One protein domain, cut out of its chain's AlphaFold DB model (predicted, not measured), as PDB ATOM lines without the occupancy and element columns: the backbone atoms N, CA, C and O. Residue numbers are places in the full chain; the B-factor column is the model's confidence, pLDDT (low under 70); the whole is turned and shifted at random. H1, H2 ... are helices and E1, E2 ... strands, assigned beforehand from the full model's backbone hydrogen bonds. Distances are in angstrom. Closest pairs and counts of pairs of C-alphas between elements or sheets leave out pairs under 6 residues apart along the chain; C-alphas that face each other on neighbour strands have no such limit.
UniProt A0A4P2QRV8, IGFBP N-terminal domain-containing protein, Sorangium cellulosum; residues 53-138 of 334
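AT A GLANCE: This is residues 53 to 138 of the 334 residues of the protein "IGFBP N-terminal domain-containing protein" of Sorangium cellulosum (UniProt A0A4P2QRV8). With little regular structure, this is a long hairpin, E1 and E2, with H1 and H2 at one end, and a small hairpin, E3 and E4, far from it beyond the looping residues 90 to 128. The printed part has 86 residues, 31 in named elements, class mixed, in the order H1, E1, E2, H2, E3, E4; both sheets are antiparallel. It is compact, radius of gyration of the C-alphas 12.5 A, spanning 32 by 30 by 23 A.

IN THESE COORDINATES: Find C-alpha 53 at (20.638, 18.488, 22.424), where H1, residues 53 to 57, begins. E1, 63 to 69, runs 18.3 A; E2, 77 to 83, 18.6 A; H2 is 84 to 89. E3, 129 to 131, precedes E4, 134 to 136, ending at (35.583, 25.267, 18.538).

HOW THE PARTS SIT: In hairpin E1 and E2, find N 66 and O 80 2.8 A apart. Residues 66 to 67 also pair antiparallel with 98 to 99. H1 and H2 touch, closest C-alphas Cys 55 and Val 84, 5.9 A. E1 and E3 are apart. In hairpin E3 and E4, N 129 and O 136 are 2.9 A apart. In H1 and H2 every O i to N i+4 pair is within hydrogen-bond range.

THE WHOLE: C-alphas 74 and 132, the farthest apart, are 34.6 A apart. The printed part has no cut; the link H2 to E3 is long. Look for pLDDT under 70 at 91 to 94, 108 to 109, 113, 115 and 120 to 121.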
ATOM      1  N   LEU A  53      20.367  17.352  23.281       77.69
ATOM      2  CA  LEU A  53      20.638  18.488  22.424       77.69
ATOM      3  C   LEU A  53      21.089  18.065  21.016       77.69
ATOM      4  O   LEU A  53      20.608  18.641  20.042       77.69
ATOM      5  N   GLN A  54      21.926  17.034  20.880       77.19
ATOM      6  CA  GLN A  54      22.348  16.517  19.571       77.19
ATOM      7  C   GLN A  54      21.148  16.033  18.735       77.19
ATOM      8  O   GLN A  54      21.034  16.378  17.558       77.19
ATOM      9  N   CYS A  55      20.191  15.317  19.330       81.88
ATOM     10  CA  CYS A  55      19.018  14.844  18.583       81.88
ATOM     11  C   CYS A  55      18.074  15.956  18.121       81.88
ATOM     12  O   CYS A  55      17.441  15.808  17.074       81.88
ATOM     13  N   LEU A  56      17.982  17.050  18.882       83.69
ATOM     14  CA  LEU A  56      17.190  18.226  18.518       83.69
ATOM     15  C   LEU A  56      17.876  19.069  17.436       83.69
ATOM     16  O   LEU A  56      17.204  19.579  16.543       83.69
ATOM     17  N   LEU A  57      19.200  19.222  17.508       80.56
ATOM     18  CA  LEU A  57      19.952  20.097  16.604       80.56
ATOM     19  C   LEU A  57      20.142  19.514  15.201       80.56
ATOM     20  O   LEU A  57      20.232  20.273  14.237       80.56
ATOM     21  N   TYR A  58      20.193  18.186  15.073       76.12
ATOM     22  CA  TYR A  58      20.461  17.504  13.800       76.12
ATOM     23  C   TYR A  58      19.223  16.848  13.177       76.12
ATOM     24  O   TYR A  58      19.330  15.902  12.391       76.12
ATOM     25  N   GLU A  59      18.035  17.356  13.503       82.06
ATOM     26  CA  GLU A  59      16.813  16.981  12.801       82.06
ATOM     27  C   GLU A  59      16.849  17.482  11.347       82.06
ATOM     28  O   GLU A  59      16.981  18.674  11.072       82.06
ATOM     29  N   ILE A  60      16.636  16.567  10.401       76.44
ATOM     30  CA  ILE A  60      16.383  16.893   9.000       76.44
ATOM     31  C   ILE A  60      15.031  16.283   8.612       76.44
ATOM     32  O   ILE A  60      14.889  15.063   8.505       76.44
ATOM     33  N   ASN A  61      14.033  17.135   8.355       82.81
ATOM     34  CA  ASN A  61      12.672  16.737   7.961       82.81
ATOM     35  C   ASN A  61      11.963  15.821   8.984       82.81
ATOM     36  O   ASN A  61      11.383  14.793   8.616       82.81
ATOM     37  N   GLY A  62      12.016  16.162  10.269       83.38
ATOM     38  CA  GLY A  62      11.368  15.424  11.358       83.38
ATOM     39  C   GLY A  62      12.083  14.138  11.770       83.38
ATOM     40  O   GLY A  62      11.521  13.340  12.529       83.38
ATOM     41  N   LYS A  63      13.290  13.895  11.248       86.06
ATOM     42  CA  LYS A  63      14.069  12.686  11.515       86.06
ATOM     43  C   LYS A  63      15.507  13.016  11.876       86.06
ATOM     44  O   LYS A  63      16.117  13.891  11.269       86.06
ATOM     45  N   THR A  64      16.054  12.228  12.783       87.56
ATOM     46  CA  THR A  64      17.465  12.234  13.149       87.56
ATOM     47  C   THR A  64      18.106  10.974  12.577       87.56
ATOM     48  O   THR A  64      17.535   9.882  12.659       87.56
ATOM     49  N   THR A  65      19.261  11.132  11.929       88.06
ATOM     50  CA  THR A  65      20.044   9.994  11.430       88.06
ATOM     51  C   THR A  65      21.135   9.677  12.441       88.06
ATOM     52  O   THR A  65      21.931  10.550  12.776       88.06
ATOM     53  N   ILE A  66      21.149   8.438  12.911       86.12
ATOM     54  CA  ILE A  66      22.060   7.914  13.923       86.12
ATOM     55  C   ILE A  66      22.876   6.796  13.278       86.12
ATOM     56  O   ILE A  66      22.338   5.972  12.532       86.12
ATOM     57  N   CYS A  67      24.166   6.776  13.563       88.00
ATOM     58  CA  CYS A  67      25.033   5.634  13.366       88.00
ATOM     59  C   CYS A  67      24.959   4.776  14.620       88.00
ATOM     60  O   CYS A  67      25.549   5.111  15.640       88.00
ATOM     61  N   HIS A  68      24.171   3.707  14.537       87.00
ATOM     62  CA  HIS A  68      23.947   2.790  15.643       87.00
ATOM     63  C   HIS A  68      25.085   1.777  15.709       87.00
ATOM     64  O   HIS A  68      25.312   1.058  14.722       87.00
ATOM     65  N   ALA A  69      25.792   1.742  16.835       85.75
ATOM     66  CA  ALA A  69      26.883   0.821  17.087       85.75
ATOM     67  C   ALA A  69      26.383  -0.627  17.061       85.75
ATOM     68  O   ALA A  69      25.278  -0.963  17.485       85.75
ATOM     69  N   THR A  70      27.205  -1.519  16.523       86.81
ATOM     70  CA  THR A  70      26.922  -2.949  16.479       86.81
ATOM     71  C   THR A  70      28.106  -3.736  17.016       86.81
ATOM     72  O   THR A  70      29.246  -3.288  16.994       86.81
ATOM     73  N   ASN A  71      27.863  -4.990  17.390       87.75
ATOM     74  CA  ASN A  71      28.924  -5.902  17.825       87.75
ATOM     75  C   ASN A  71      29.772  -6.468  16.663       87.75
ATOM     76  O   ASN A  71      30.520  -7.431  16.851       87.75
ATOM     77  N   SER A  72      29.633  -5.946  15.437       87.00
ATOM     78  CA  SER A  72      30.355  -6.437  14.263       87.00
ATOM     79  C   SER A  72      31.682  -5.712  14.075       87.00
ATOM     80  O   SER A  72      31.726  -4.522  13.797       87.00
ATOM     81  N   THR A  73      32.784  -6.457  14.073       83.81
ATOM     82  CA  THR A  73      34.122  -5.909  13.789       83.81
ATOM     83  C   THR A  73      34.331  -5.502  12.326       83.81
ATOM     84  O   THR A  73      35.300  -4.824  12.009       83.81
ATOM     85  N   THR A  74      33.442  -5.923  11.420       83.44
ATOM     86  CA  THR A  74      33.529  -5.619   9.975       83.44
ATOM     87  C   THR A  74      32.543  -4.548   9.529       83.44
ATOM     88  O   THR A  74      32.746  -3.920   8.498       83.44
ATOM     89  N   HIS A  75      31.474  -4.357  10.301       84.00
ATOM     90  CA  HIS A  75      30.417  -3.386  10.046       84.00
ATOM     91  C   HIS A  75      30.034  -2.751  11.386       84.00
ATOM     92  O   HIS A  75      28.952  -3.032  11.896       84.00
ATOM     93  N   PRO A  76      30.942  -1.970  11.995       84.06
ATOM     94  CA  PRO A  76      30.794  -1.513  13.374       84.06
ATOM     95  C   PRO A  76      29.566  -0.637  13.589       84.06
ATOM     96  O   PRO A  76      29.054  -0.612  14.698       84.06
ATOM     97  N   TYR A  77      29.027  -0.012  12.540       87.75
ATOM     98  CA  TYR A  77      27.828   0.811  12.634       87.75
ATOM     99  C   TYR A  77      26.797   0.477  11.560       87.75
ATOM    100  O   TYR A  77      27.113  -0.002  10.466       87.75
ATOM    101  N   THR A  78      25.539   0.783  11.869       90.31
ATOM    102  CA  THR A  78      24.414   0.737  10.929       90.31
ATOM    103  C   THR A  78      23.663   2.063  10.920       90.31
ATOM    104  O   THR A  78      23.559   2.743  11.936       90.31
ATOM    105  N   VAL A  79      23.125   2.450   9.761       90.31
ATOM    106  CA  VAL A  79      22.377   3.706   9.623       90.31
ATOM    107  C   VAL A  79      20.948   3.514  10.129       90.31
ATOM    108  O   VAL A  79      20.157   2.789   9.517       90.31
ATOM    109  N   VAL A  80      20.579   4.239  11.181       89.75
ATOM    110  CA  VAL A  80      19.212   4.313  11.704       89.75
ATOM    111  C   VAL A  80      18.647   5.706  11.442       89.75
ATOM    112  O   VAL A  80      19.266   6.719  11.740       89.75
ATOM    113  N   LYS A  81      17.439   5.776  10.875       90.25
ATOM    114  CA  LYS A  81      16.693   7.032  10.710       90.25
ATOM    115  C   LYS A  81      15.454   6.982  11.577       90.25
ATOM    116  O   LYS A  81      14.502   6.275  11.242       90.25
ATOM    117  N   THR A  82      15.459   7.741  12.661       90.12
ATOM    118  CA  THR A  82      14.395   7.721  13.666       90.12
ATOM    119  C   THR A  82      13.800   9.112  13.870       90.12
ATOM    120  O   THR A  82      14.314  10.091  13.333       90.12
ATOM    121  N   SER A  83      12.671   9.218  14.568       90.75
ATOM    122  CA  SER A  83      12.117  10.528  14.929       90.75
ATOM    123  C   SER A  83      12.934  11.156  16.054       90.75
ATOM    124  O   SER A  83      13.535  10.445  16.853       90.75
ATOM    125  N   VAL A  84      12.895  12.482  16.175       87.06
ATOM    126  CA  VAL A  84      13.551  13.202  17.283       87.06
ATOM    127  C   VAL A  84      13.103  12.665  18.644       87.06
ATOM    128  O   VAL A  84      13.922  12.435  19.520       87.06
ATOM    129  N   ALA A  85      11.806  12.388  18.811       87.12
ATOM    130  CA  ALA A  85      11.273  11.839  20.057       87.12
ATOM    131  C   ALA A  85      11.816  10.434  20.371       87.12
ATOM    132  O   ALA A  85      12.072  10.126  21.528       87.12
ATOM    133  N   ALA A  86      11.991   9.592  19.351       87.25
ATOM    134  CA  ALA A  86      12.548   8.254  19.519       87.25
ATOM    135  C   ALA A  86      14.072   8.271  19.697       87.25
ATOM    136  O   ALA A  86      14.586   7.402  20.387       87.25
ATOM    137  N   CYS A  87      14.758   9.265  19.124       85.06
ATOM    138  CA  CYS A  87      16.141   9.611  19.447       85.06
ATOM    139  C   CYS A  87      16.209   9.900  20.952       85.06
ATOM    140  O   CYS A  87      16.696   9.058  21.688       85.06
ATOM    141  N   ILE A  88      15.523  10.954  21.424       83.50
ATOM    142  CA  ILE A  88      15.500  11.408  22.832       83.50
ATOM    143  C   ILE A  88      15.152  10.289  23.819       83.50
ATOM    144  O   ILE A  88      15.767  10.181  24.877       83.50
ATOM    145  N   ALA A  89      14.168   9.452  23.493       83.56
ATOM    146  CA  ALA A  89      13.752   8.356  24.364       83.56
ATOM    147  C   ALA A  89      14.823   7.261  24.538       83.56
ATOM    148  O   ALA A  89      14.737   6.486  25.488       83.56
ATOM    149  N   ALA A  90      15.805   7.185  23.638       74.56
ATOM    150  CA  ALA A  90      16.826   6.145  23.592       74.56
ATOM    151  C   ALA A  90      18.197   6.573  24.174       74.56
ATOM    152  O   ALA A  90      19.121   5.769  24.164       74.56
ATOM    153  N   HIS A  91      18.325   7.786  24.735       67.75
ATOM    154  CA  HIS A  91      19.588   8.435  25.169       67.75
ATOM    155  C   HIS A  91      20.299   7.823  26.385       67.75
ATOM    156  O   HIS A  91      21.141   8.473  26.978       67.75
ATOM    157  N   SER A  92      19.901   6.639  26.838       62.97
ATOM    158  CA  SER A  92      20.492   6.002  28.033       62.97
ATOM    159  C   SER A  92      20.736   4.504  27.860       62.97
ATOM    160  O   SER A  92      20.943   3.780  28.831       62.97
ATOM    161  N   LEU A  93      20.554   3.994  26.639       68.62
ATOM    162  CA  LEU A  93      20.466   2.557  26.370       68.62
ATOM    163  C   LEU A  93      21.446   2.094  25.291       68.62
ATOM    164  O   LEU A  93      21.454   0.902  24.972       68.62
ATOM    165  N   HIS A  94      22.225   3.007  24.709       67.75
ATOM    166  CA  HIS A  94      23.002   2.741  23.506       67.75
ATOM    167  C   HIS A  94      24.325   3.505  23.535       67.75
ATOM    168  O   HIS A  94      24.492   4.516  22.849       67.75
ATOM    169  N   SER A  95      25.268   2.957  24.303       73.62
ATOM    170  CA  SER A  95      26.660   3.392  24.287       73.62
ATOM    171  C   SER A  95      27.221   3.289  22.865       73.62
ATOM    172  O   SER A  95      26.851   2.388  22.108       73.62
ATOM    173  N   ASP A  96      28.123   4.203  22.510       76.06
ATOM    174  CA  ASP A  96      28.812   4.276  21.210       76.06
ATOM    175  C   ASP A  96      27.939   4.660  19.993       76.06
ATOM    176  O   ASP A  96      28.460   4.801  18.882       76.06
ATOM    177  N   ASP A  97      26.630   4.879  20.159       80.81
ATOM    178  CA  ASP A  97      25.796   5.469  19.108       80.81
ATOM    179  C   ASP A  97      26.161   6.940  18.881       80.81
ATOM    180  O   ASP A  97      26.379   7.696  19.826       80.81
ATOM    181  N   TYR A  98      26.151   7.394  17.624       79.75
ATOM    182  CA  TYR A  98      26.450   8.795  17.316       79.75
ATOM    183  C   TYR A  98      25.593   9.391  16.197       79.75
ATOM    184  O   TYR A  98      25.089   8.687  15.322       79.75
ATOM    185  N   ILE A  99      25.408  10.717  16.184       80.94
ATOM    186  CA  ILE A  99      24.662  11.383  15.107       80.94
ATOM    187  C   ILE A  99      25.487  11.346  13.822       80.94
ATOM    188  O   ILE A  99      26.638  11.772  13.801       80.94
ATOM    189  N   ALA A 100      24.869  10.923  12.720       82.50
ATOM    190  CA  ALA A 100      25.492  10.830  11.403       82.50
ATOM    191  C   ALA A 100      25.731  12.218  10.761       82.50
ATOM    192  O   ALA A 100      25.121  12.562   9.743       82.50
ATOM    193  N   VAL A 101      26.604  13.038  11.355       73.69
ATOM    194  CA  VAL A 101      27.019  14.337  10.807       73.69
ATOM    195  C   VAL A 101      28.298  14.157   9.995       73.69
ATOM    196  O   VAL A 101      29.309  13.685  10.501       73.69
ATOM    197  N   GLY A 102      28.246  14.474   8.699       70.56
ATOM    198  CA  GLY A 102      29.382  14.278   7.786       70.56
ATOM    199  C   GLY A 102      29.688  12.815   7.431       70.56
ATOM    200  O   GLY A 102      30.486  12.576   6.533       70.56
ATOM    201  N   ASP A 103      29.004  11.851   8.053       77.75
ATOM    202  CA  ASP A 103      29.152  10.412   7.811       77.75
ATOM    203  C   ASP A 103      27.794   9.757   7.481       77.75
ATOM    204  O   ASP A 103      27.221   9.031   8.293       77.75
ATOM    205  N   PRO A 104      27.228  10.002   6.281       76.25
ATOM    206  CA  PRO A 104      25.910   9.483   5.898       76.25
ATOM    207  C   PRO A 104      25.875   7.955   5.734       76.25
ATOM    208  O   PRO A 104      24.801   7.379   5.544       76.25
ATOM    209  N   THR A 105      27.042   7.311   5.750       84.31
ATOM    210  CA  THR A 105      27.220   5.870   5.559       84.31
ATOM    211  C   THR A 105      27.636   5.137   6.830       84.31
ATOM    212  O   THR A 105      27.733   3.914   6.780       84.31
ATOM    213  N   CYS A 106      27.853   5.849   7.940       82.56
ATOM    214  CA  CYS A 106      28.284   5.296   9.222       82.56
ATOM    215  C   CYS A 106      29.514   4.388   9.099       82.56
ATOM    216  O   CYS A 106      29.490   3.218   9.474       82.56
ATOM    217  N   GLN A 107      30.593   4.916   8.521       81.31
ATOM    218  CA  GLN A 107      31.854   4.181   8.365       81.31
ATOM    219  C   GLN A 107      32.821   4.393   9.541       81.31
ATOM    220  O   GLN A 107      33.988   4.019   9.443       81.31
ATOM    221  N   GLY A 108      32.347   4.964  10.654       67.31
ATOM    222  CA  GLY A 108      33.170   5.250  11.831       67.31
ATOM    223  C   GLY A 108      34.066   6.479  11.651       67.31
ATOM    224  O   GLY A 108      35.111   6.568  12.286       67.31
ATOM    225  N   GLY A 109      33.684   7.396  10.755       67.88
ATOM    226  CA  GLY A 109      34.430   8.619  10.433       67.88
ATOM    227  C   GLY A 109      33.645   9.901  10.702       67.88
ATOM    228  O   GLY A 109      34.029  10.962  10.211       67.88
ATOM    229  N   GLY A 110      32.525   9.797  11.424       71.62
ATOM    230  CA  GLY A 110      31.744  10.949  11.849       71.62
ATOM    231  C   GLY A 110      32.598  11.915  12.659       71.62
ATOM    232  O   GLY A 110      33.516  11.521  13.375       71.62
ATOM    233  N   CYS A 111      32.297  13.196  12.530       75.00
ATOM    234  CA  CYS A 111      32.886  14.221  13.366       75.00
ATOM    235  C   CYS A 111      31.833  15.284  13.656       75.00
ATOM    236  O   CYS A 111      30.910  15.510  12.865       75.00
ATOM    237  N   LEU A 112      31.959  15.940  14.802       75.88
ATOM    238  CA  LEU A 112      31.031  16.990  15.198       75.88
ATOM    239  C   LEU A 112      31.418  18.314  14.514       75.88
ATOM    240  O   LEU A 112      32.576  18.734  14.605       75.88
ATOM    241  N   PRO A 113      30.507  18.988  13.788       69.38
ATOM    242  CA  PRO A 113      30.835  20.214  13.066       69.38
ATOM    243  C   PRO A 113      31.131  21.367  14.034       69.38
ATOM    244  O   PRO A 113      30.760  21.335  15.203       69.38
ATOM    245  N   GLN A 114      31.772  22.428  13.548       76.19
ATOM    246  CA  GLN A 114      32.060  23.606  14.369       76.19
ATOM    247  C   GLN A 114      30.773  24.197  14.980       76.19
ATOM    248  O   GLN A 114      29.762  24.353  14.294       76.19
ATOM    249  N   GLY A 115      30.815  24.528  16.271       69.50
ATOM    250  CA  GLY A 115      29.676  25.012  17.053       69.50
ATOM    251  C   GLY A 115      28.715  23.918  17.530       69.50
ATOM    252  O   GLY A 115      27.748  24.235  18.220       69.50
ATOM    253  N   ALA A 116      28.962  22.651  17.190       71.69
ATOM    254  CA  ALA A 116      28.228  21.525  17.749       71.69
ATOM    255  C   ALA A 116      28.524  21.358  19.241       71.69
ATOM    256  O   ALA A 116      29.688  21.494  19.624       71.69
ATOM    257  N   PRO A 117      27.531  20.983  20.062       72.69
ATOM    258  CA  PRO A 117      27.791  20.375  21.357       72.69
ATOM    259  C   PRO A 117      28.680  19.149  21.183       72.69
ATOM    260  O   PRO A 117      28.362  18.279  20.369       72.69
ATOM    261  N   CYS A 118      29.786  19.111  21.915       78.25
ATOM    262  CA  CYS A 118      30.739  18.012  21.885       78.25
ATOM    263  C   CYS A 118      30.794  17.265  23.204       78.25
ATOM    264  O   CYS A 118      30.645  17.862  24.267       78.25
ATOM    265  N   ASP A 119      31.038  15.966  23.081       74.62
ATOM    266  CA  ASP A 119      31.267  15.010  24.158       74.62
ATOM    267  C   ASP A 119      32.540  14.191  23.839       74.62
ATOM    268  O   ASP A 119      33.235  14.448  22.848       74.62
ATOM    269  N   ALA A 120      32.877  13.223  24.695       68.50
ATOM    270  CA  ALA A 120      34.056  12.374  24.519       68.50
ATOM    271  C   ALA A 120      33.903  11.282  23.435       68.50
ATOM    272  O   ALA A 120      34.895  10.628  23.103       68.50
ATOM    273  N   THR A 121      32.703  11.070  22.886       68.25
ATOM    274  CA  THR A 121      32.406   9.975  21.944       68.25
ATOM    275  C   THR A 121      32.831  10.278  20.512       68.25
ATOM    276  O   THR A 121      33.217   9.363  19.781       68.25
ATOM    277  N   LEU A 122      32.824  11.553  20.104       72.38
ATOM    278  CA  LEU A 122      33.179  11.962  18.744       72.38
ATOM    279  C   LEU A 122      34.190  13.116  18.697       72.38
ATOM    280  O   LEU A 122      33.978  14.161  19.315       72.38
ATOM    281  N   PRO A 123      35.245  13.013  17.863       77.44
ATOM    282  CA  PRO A 123      36.129  14.141  17.613       77.44
ATOM    283  C   PRO A 123      35.398  15.240  16.831       77.44
ATOM    284  O   PRO A 123      34.548  14.982  15.973       77.44
ATOM    285  N   CYS A 124      35.770  16.494  17.069       81.88
ATOM    286  CA  CYS A 124      35.280  17.592  16.251       81.88
ATOM    287  C   CYS A 124      35.920  17.572  14.853       81.88
ATOM    288  O   CYS A 124      37.079  17.192  14.662       81.88
ATOM    289  N   CYS A 125      35.160  18.006  13.853       80.75
ATOM    290  CA  CYS A 125      35.615  18.066  12.472       80.75
ATOM    291  C   CYS A 125      36.771  19.048  12.295       80.75
ATOM    292  O   CYS A 125      36.912  20.021  13.035       80.75
ATOM    293  N   SER A 126      37.574  18.821  11.251       80.94
ATOM    294  CA  SER A 126      38.644  19.742  10.838       80.94
ATOM    295  C   SER A 126      39.674  20.027  11.938       80.94
ATOM    296  O   SER A 126      40.307  21.079  11.933       80.94
ATOM    297  N   GLY A 127      39.836  19.086  12.875       76.00
ATOM    298  CA  GLY A 127      40.754  19.220  13.997       76.00
ATOM    299  C   GLY A 127      40.308  20.245  15.033       76.00
ATOM    300  O   GLY A 127      41.145  20.685  15.795       76.00
ATOM    301  N   ALA A 128      39.038  20.657  15.071       83.62
ATOM    302  CA  ALA A 128      38.507  21.439  16.186       83.62
ATOM    303  C   ALA A 128      38.681  20.693  17.526       83.62
ATOM    304  O   ALA A 128      38.778  19.463  17.561       83.62
ATOM    305  N   THR A 129      38.696  21.432  18.633       84.69
ATOM    306  CA  THR A 129      38.781  20.856  19.982       84.69
ATOM    307  C   THR A 129      37.479  21.093  20.728       84.69
ATOM    308  O   THR A 129      36.826  22.124  20.551       84.69
ATOM    309  N   CYS A 130      37.111  20.146  21.589       83.69
ATOM    310  CA  CYS A 130      35.981  20.322  22.484       83.69
ATOM    311  C   CYS A 130      36.361  21.300  23.602       83.69
ATOM    312  O   CYS A 130      37.096  20.947  24.525       83.69
ATOM    313  N   VAL A 131      35.908  22.548  23.492       84.38
ATOM    314  CA  VAL A 131      36.195  23.617  24.455       84.38
ATOM    315  C   VAL A 131      34.866  24.147  24.968       84.38
ATOM    316  O   VAL A 131      34.023  24.584  24.188       84.38
ATOM    317  N   LEU A 132      34.668  24.091  26.289       82.50
ATOM    318  CA  LEU A 132      33.414  24.484  26.949       82.50
ATOM    319  C   LEU A 132      32.177  23.736  26.404       82.50
ATOM    320  O   LEU A 132      31.099  24.313  26.287       82.50
ATOM    321  N   GLY A 133      32.341  22.457  26.048       81.62
ATOM    322  CA  GLY A 133      31.258  21.617  25.523       81.62
ATOM    323  C   GLY A 133      30.821  21.970  24.102       81.62
ATOM    324  O   GLY A 133      29.770  21.509  23.670       81.62
ATOM    325  N   LEU A 134      31.599  22.776  23.365       82.00
ATOM    326  CA  LEU A 134      31.367  23.080  21.954       82.00
ATOM    327  C   LEU A 134      32.601  22.766  21.098       82.00
ATOM    328  O   LEU A 134      33.741  22.987  21.509       82.00
ATOM    329  N   CYS A 135      32.372  22.299  19.871       82.38
ATOM    330  CA  CYS A 135      33.416  22.142  18.866       82.38
ATOM    331  C   CYS A 135      33.884  23.507  18.371       82.38
ATOM    332  O   CYS A 135      33.287  24.095  17.466       82.38
ATOM    333  N   LEU A 136      34.962  24.017  18.954       81.94
ATOM    334  CA  LEU A 136      35.583  25.267  18.538       81.94
ATOM    335  C   LEU A 136      36.817  24.967  17.685       81.94
ATOM    336  O   LEU A 136      37.510  23.979  17.929       81.94
ATOM    337  N   PRO A 137      37.098  25.786  16.658       81.62
ATOM    338  CA  PRO A 137      38.283  25.587  15.838       81.62
ATOM    339  C   PRO A 137      39.515  25.618  16.748       81.62
ATOM    340  O   PRO A 137      39.551  26.417  17.688       81.62
ATOM    341  N   ILE A 138      40.519  24.773  16.473       76.38
ATOM    342  CA  ILE A 138      41.826  24.943  17.115       76.38
ATOM    343  C   ILE A 138      42.273  26.353  16.786       76.38
ATOM    344  O   ILE A 138      42.512  26.694  15.623       76.38
TER     345      ILE A 138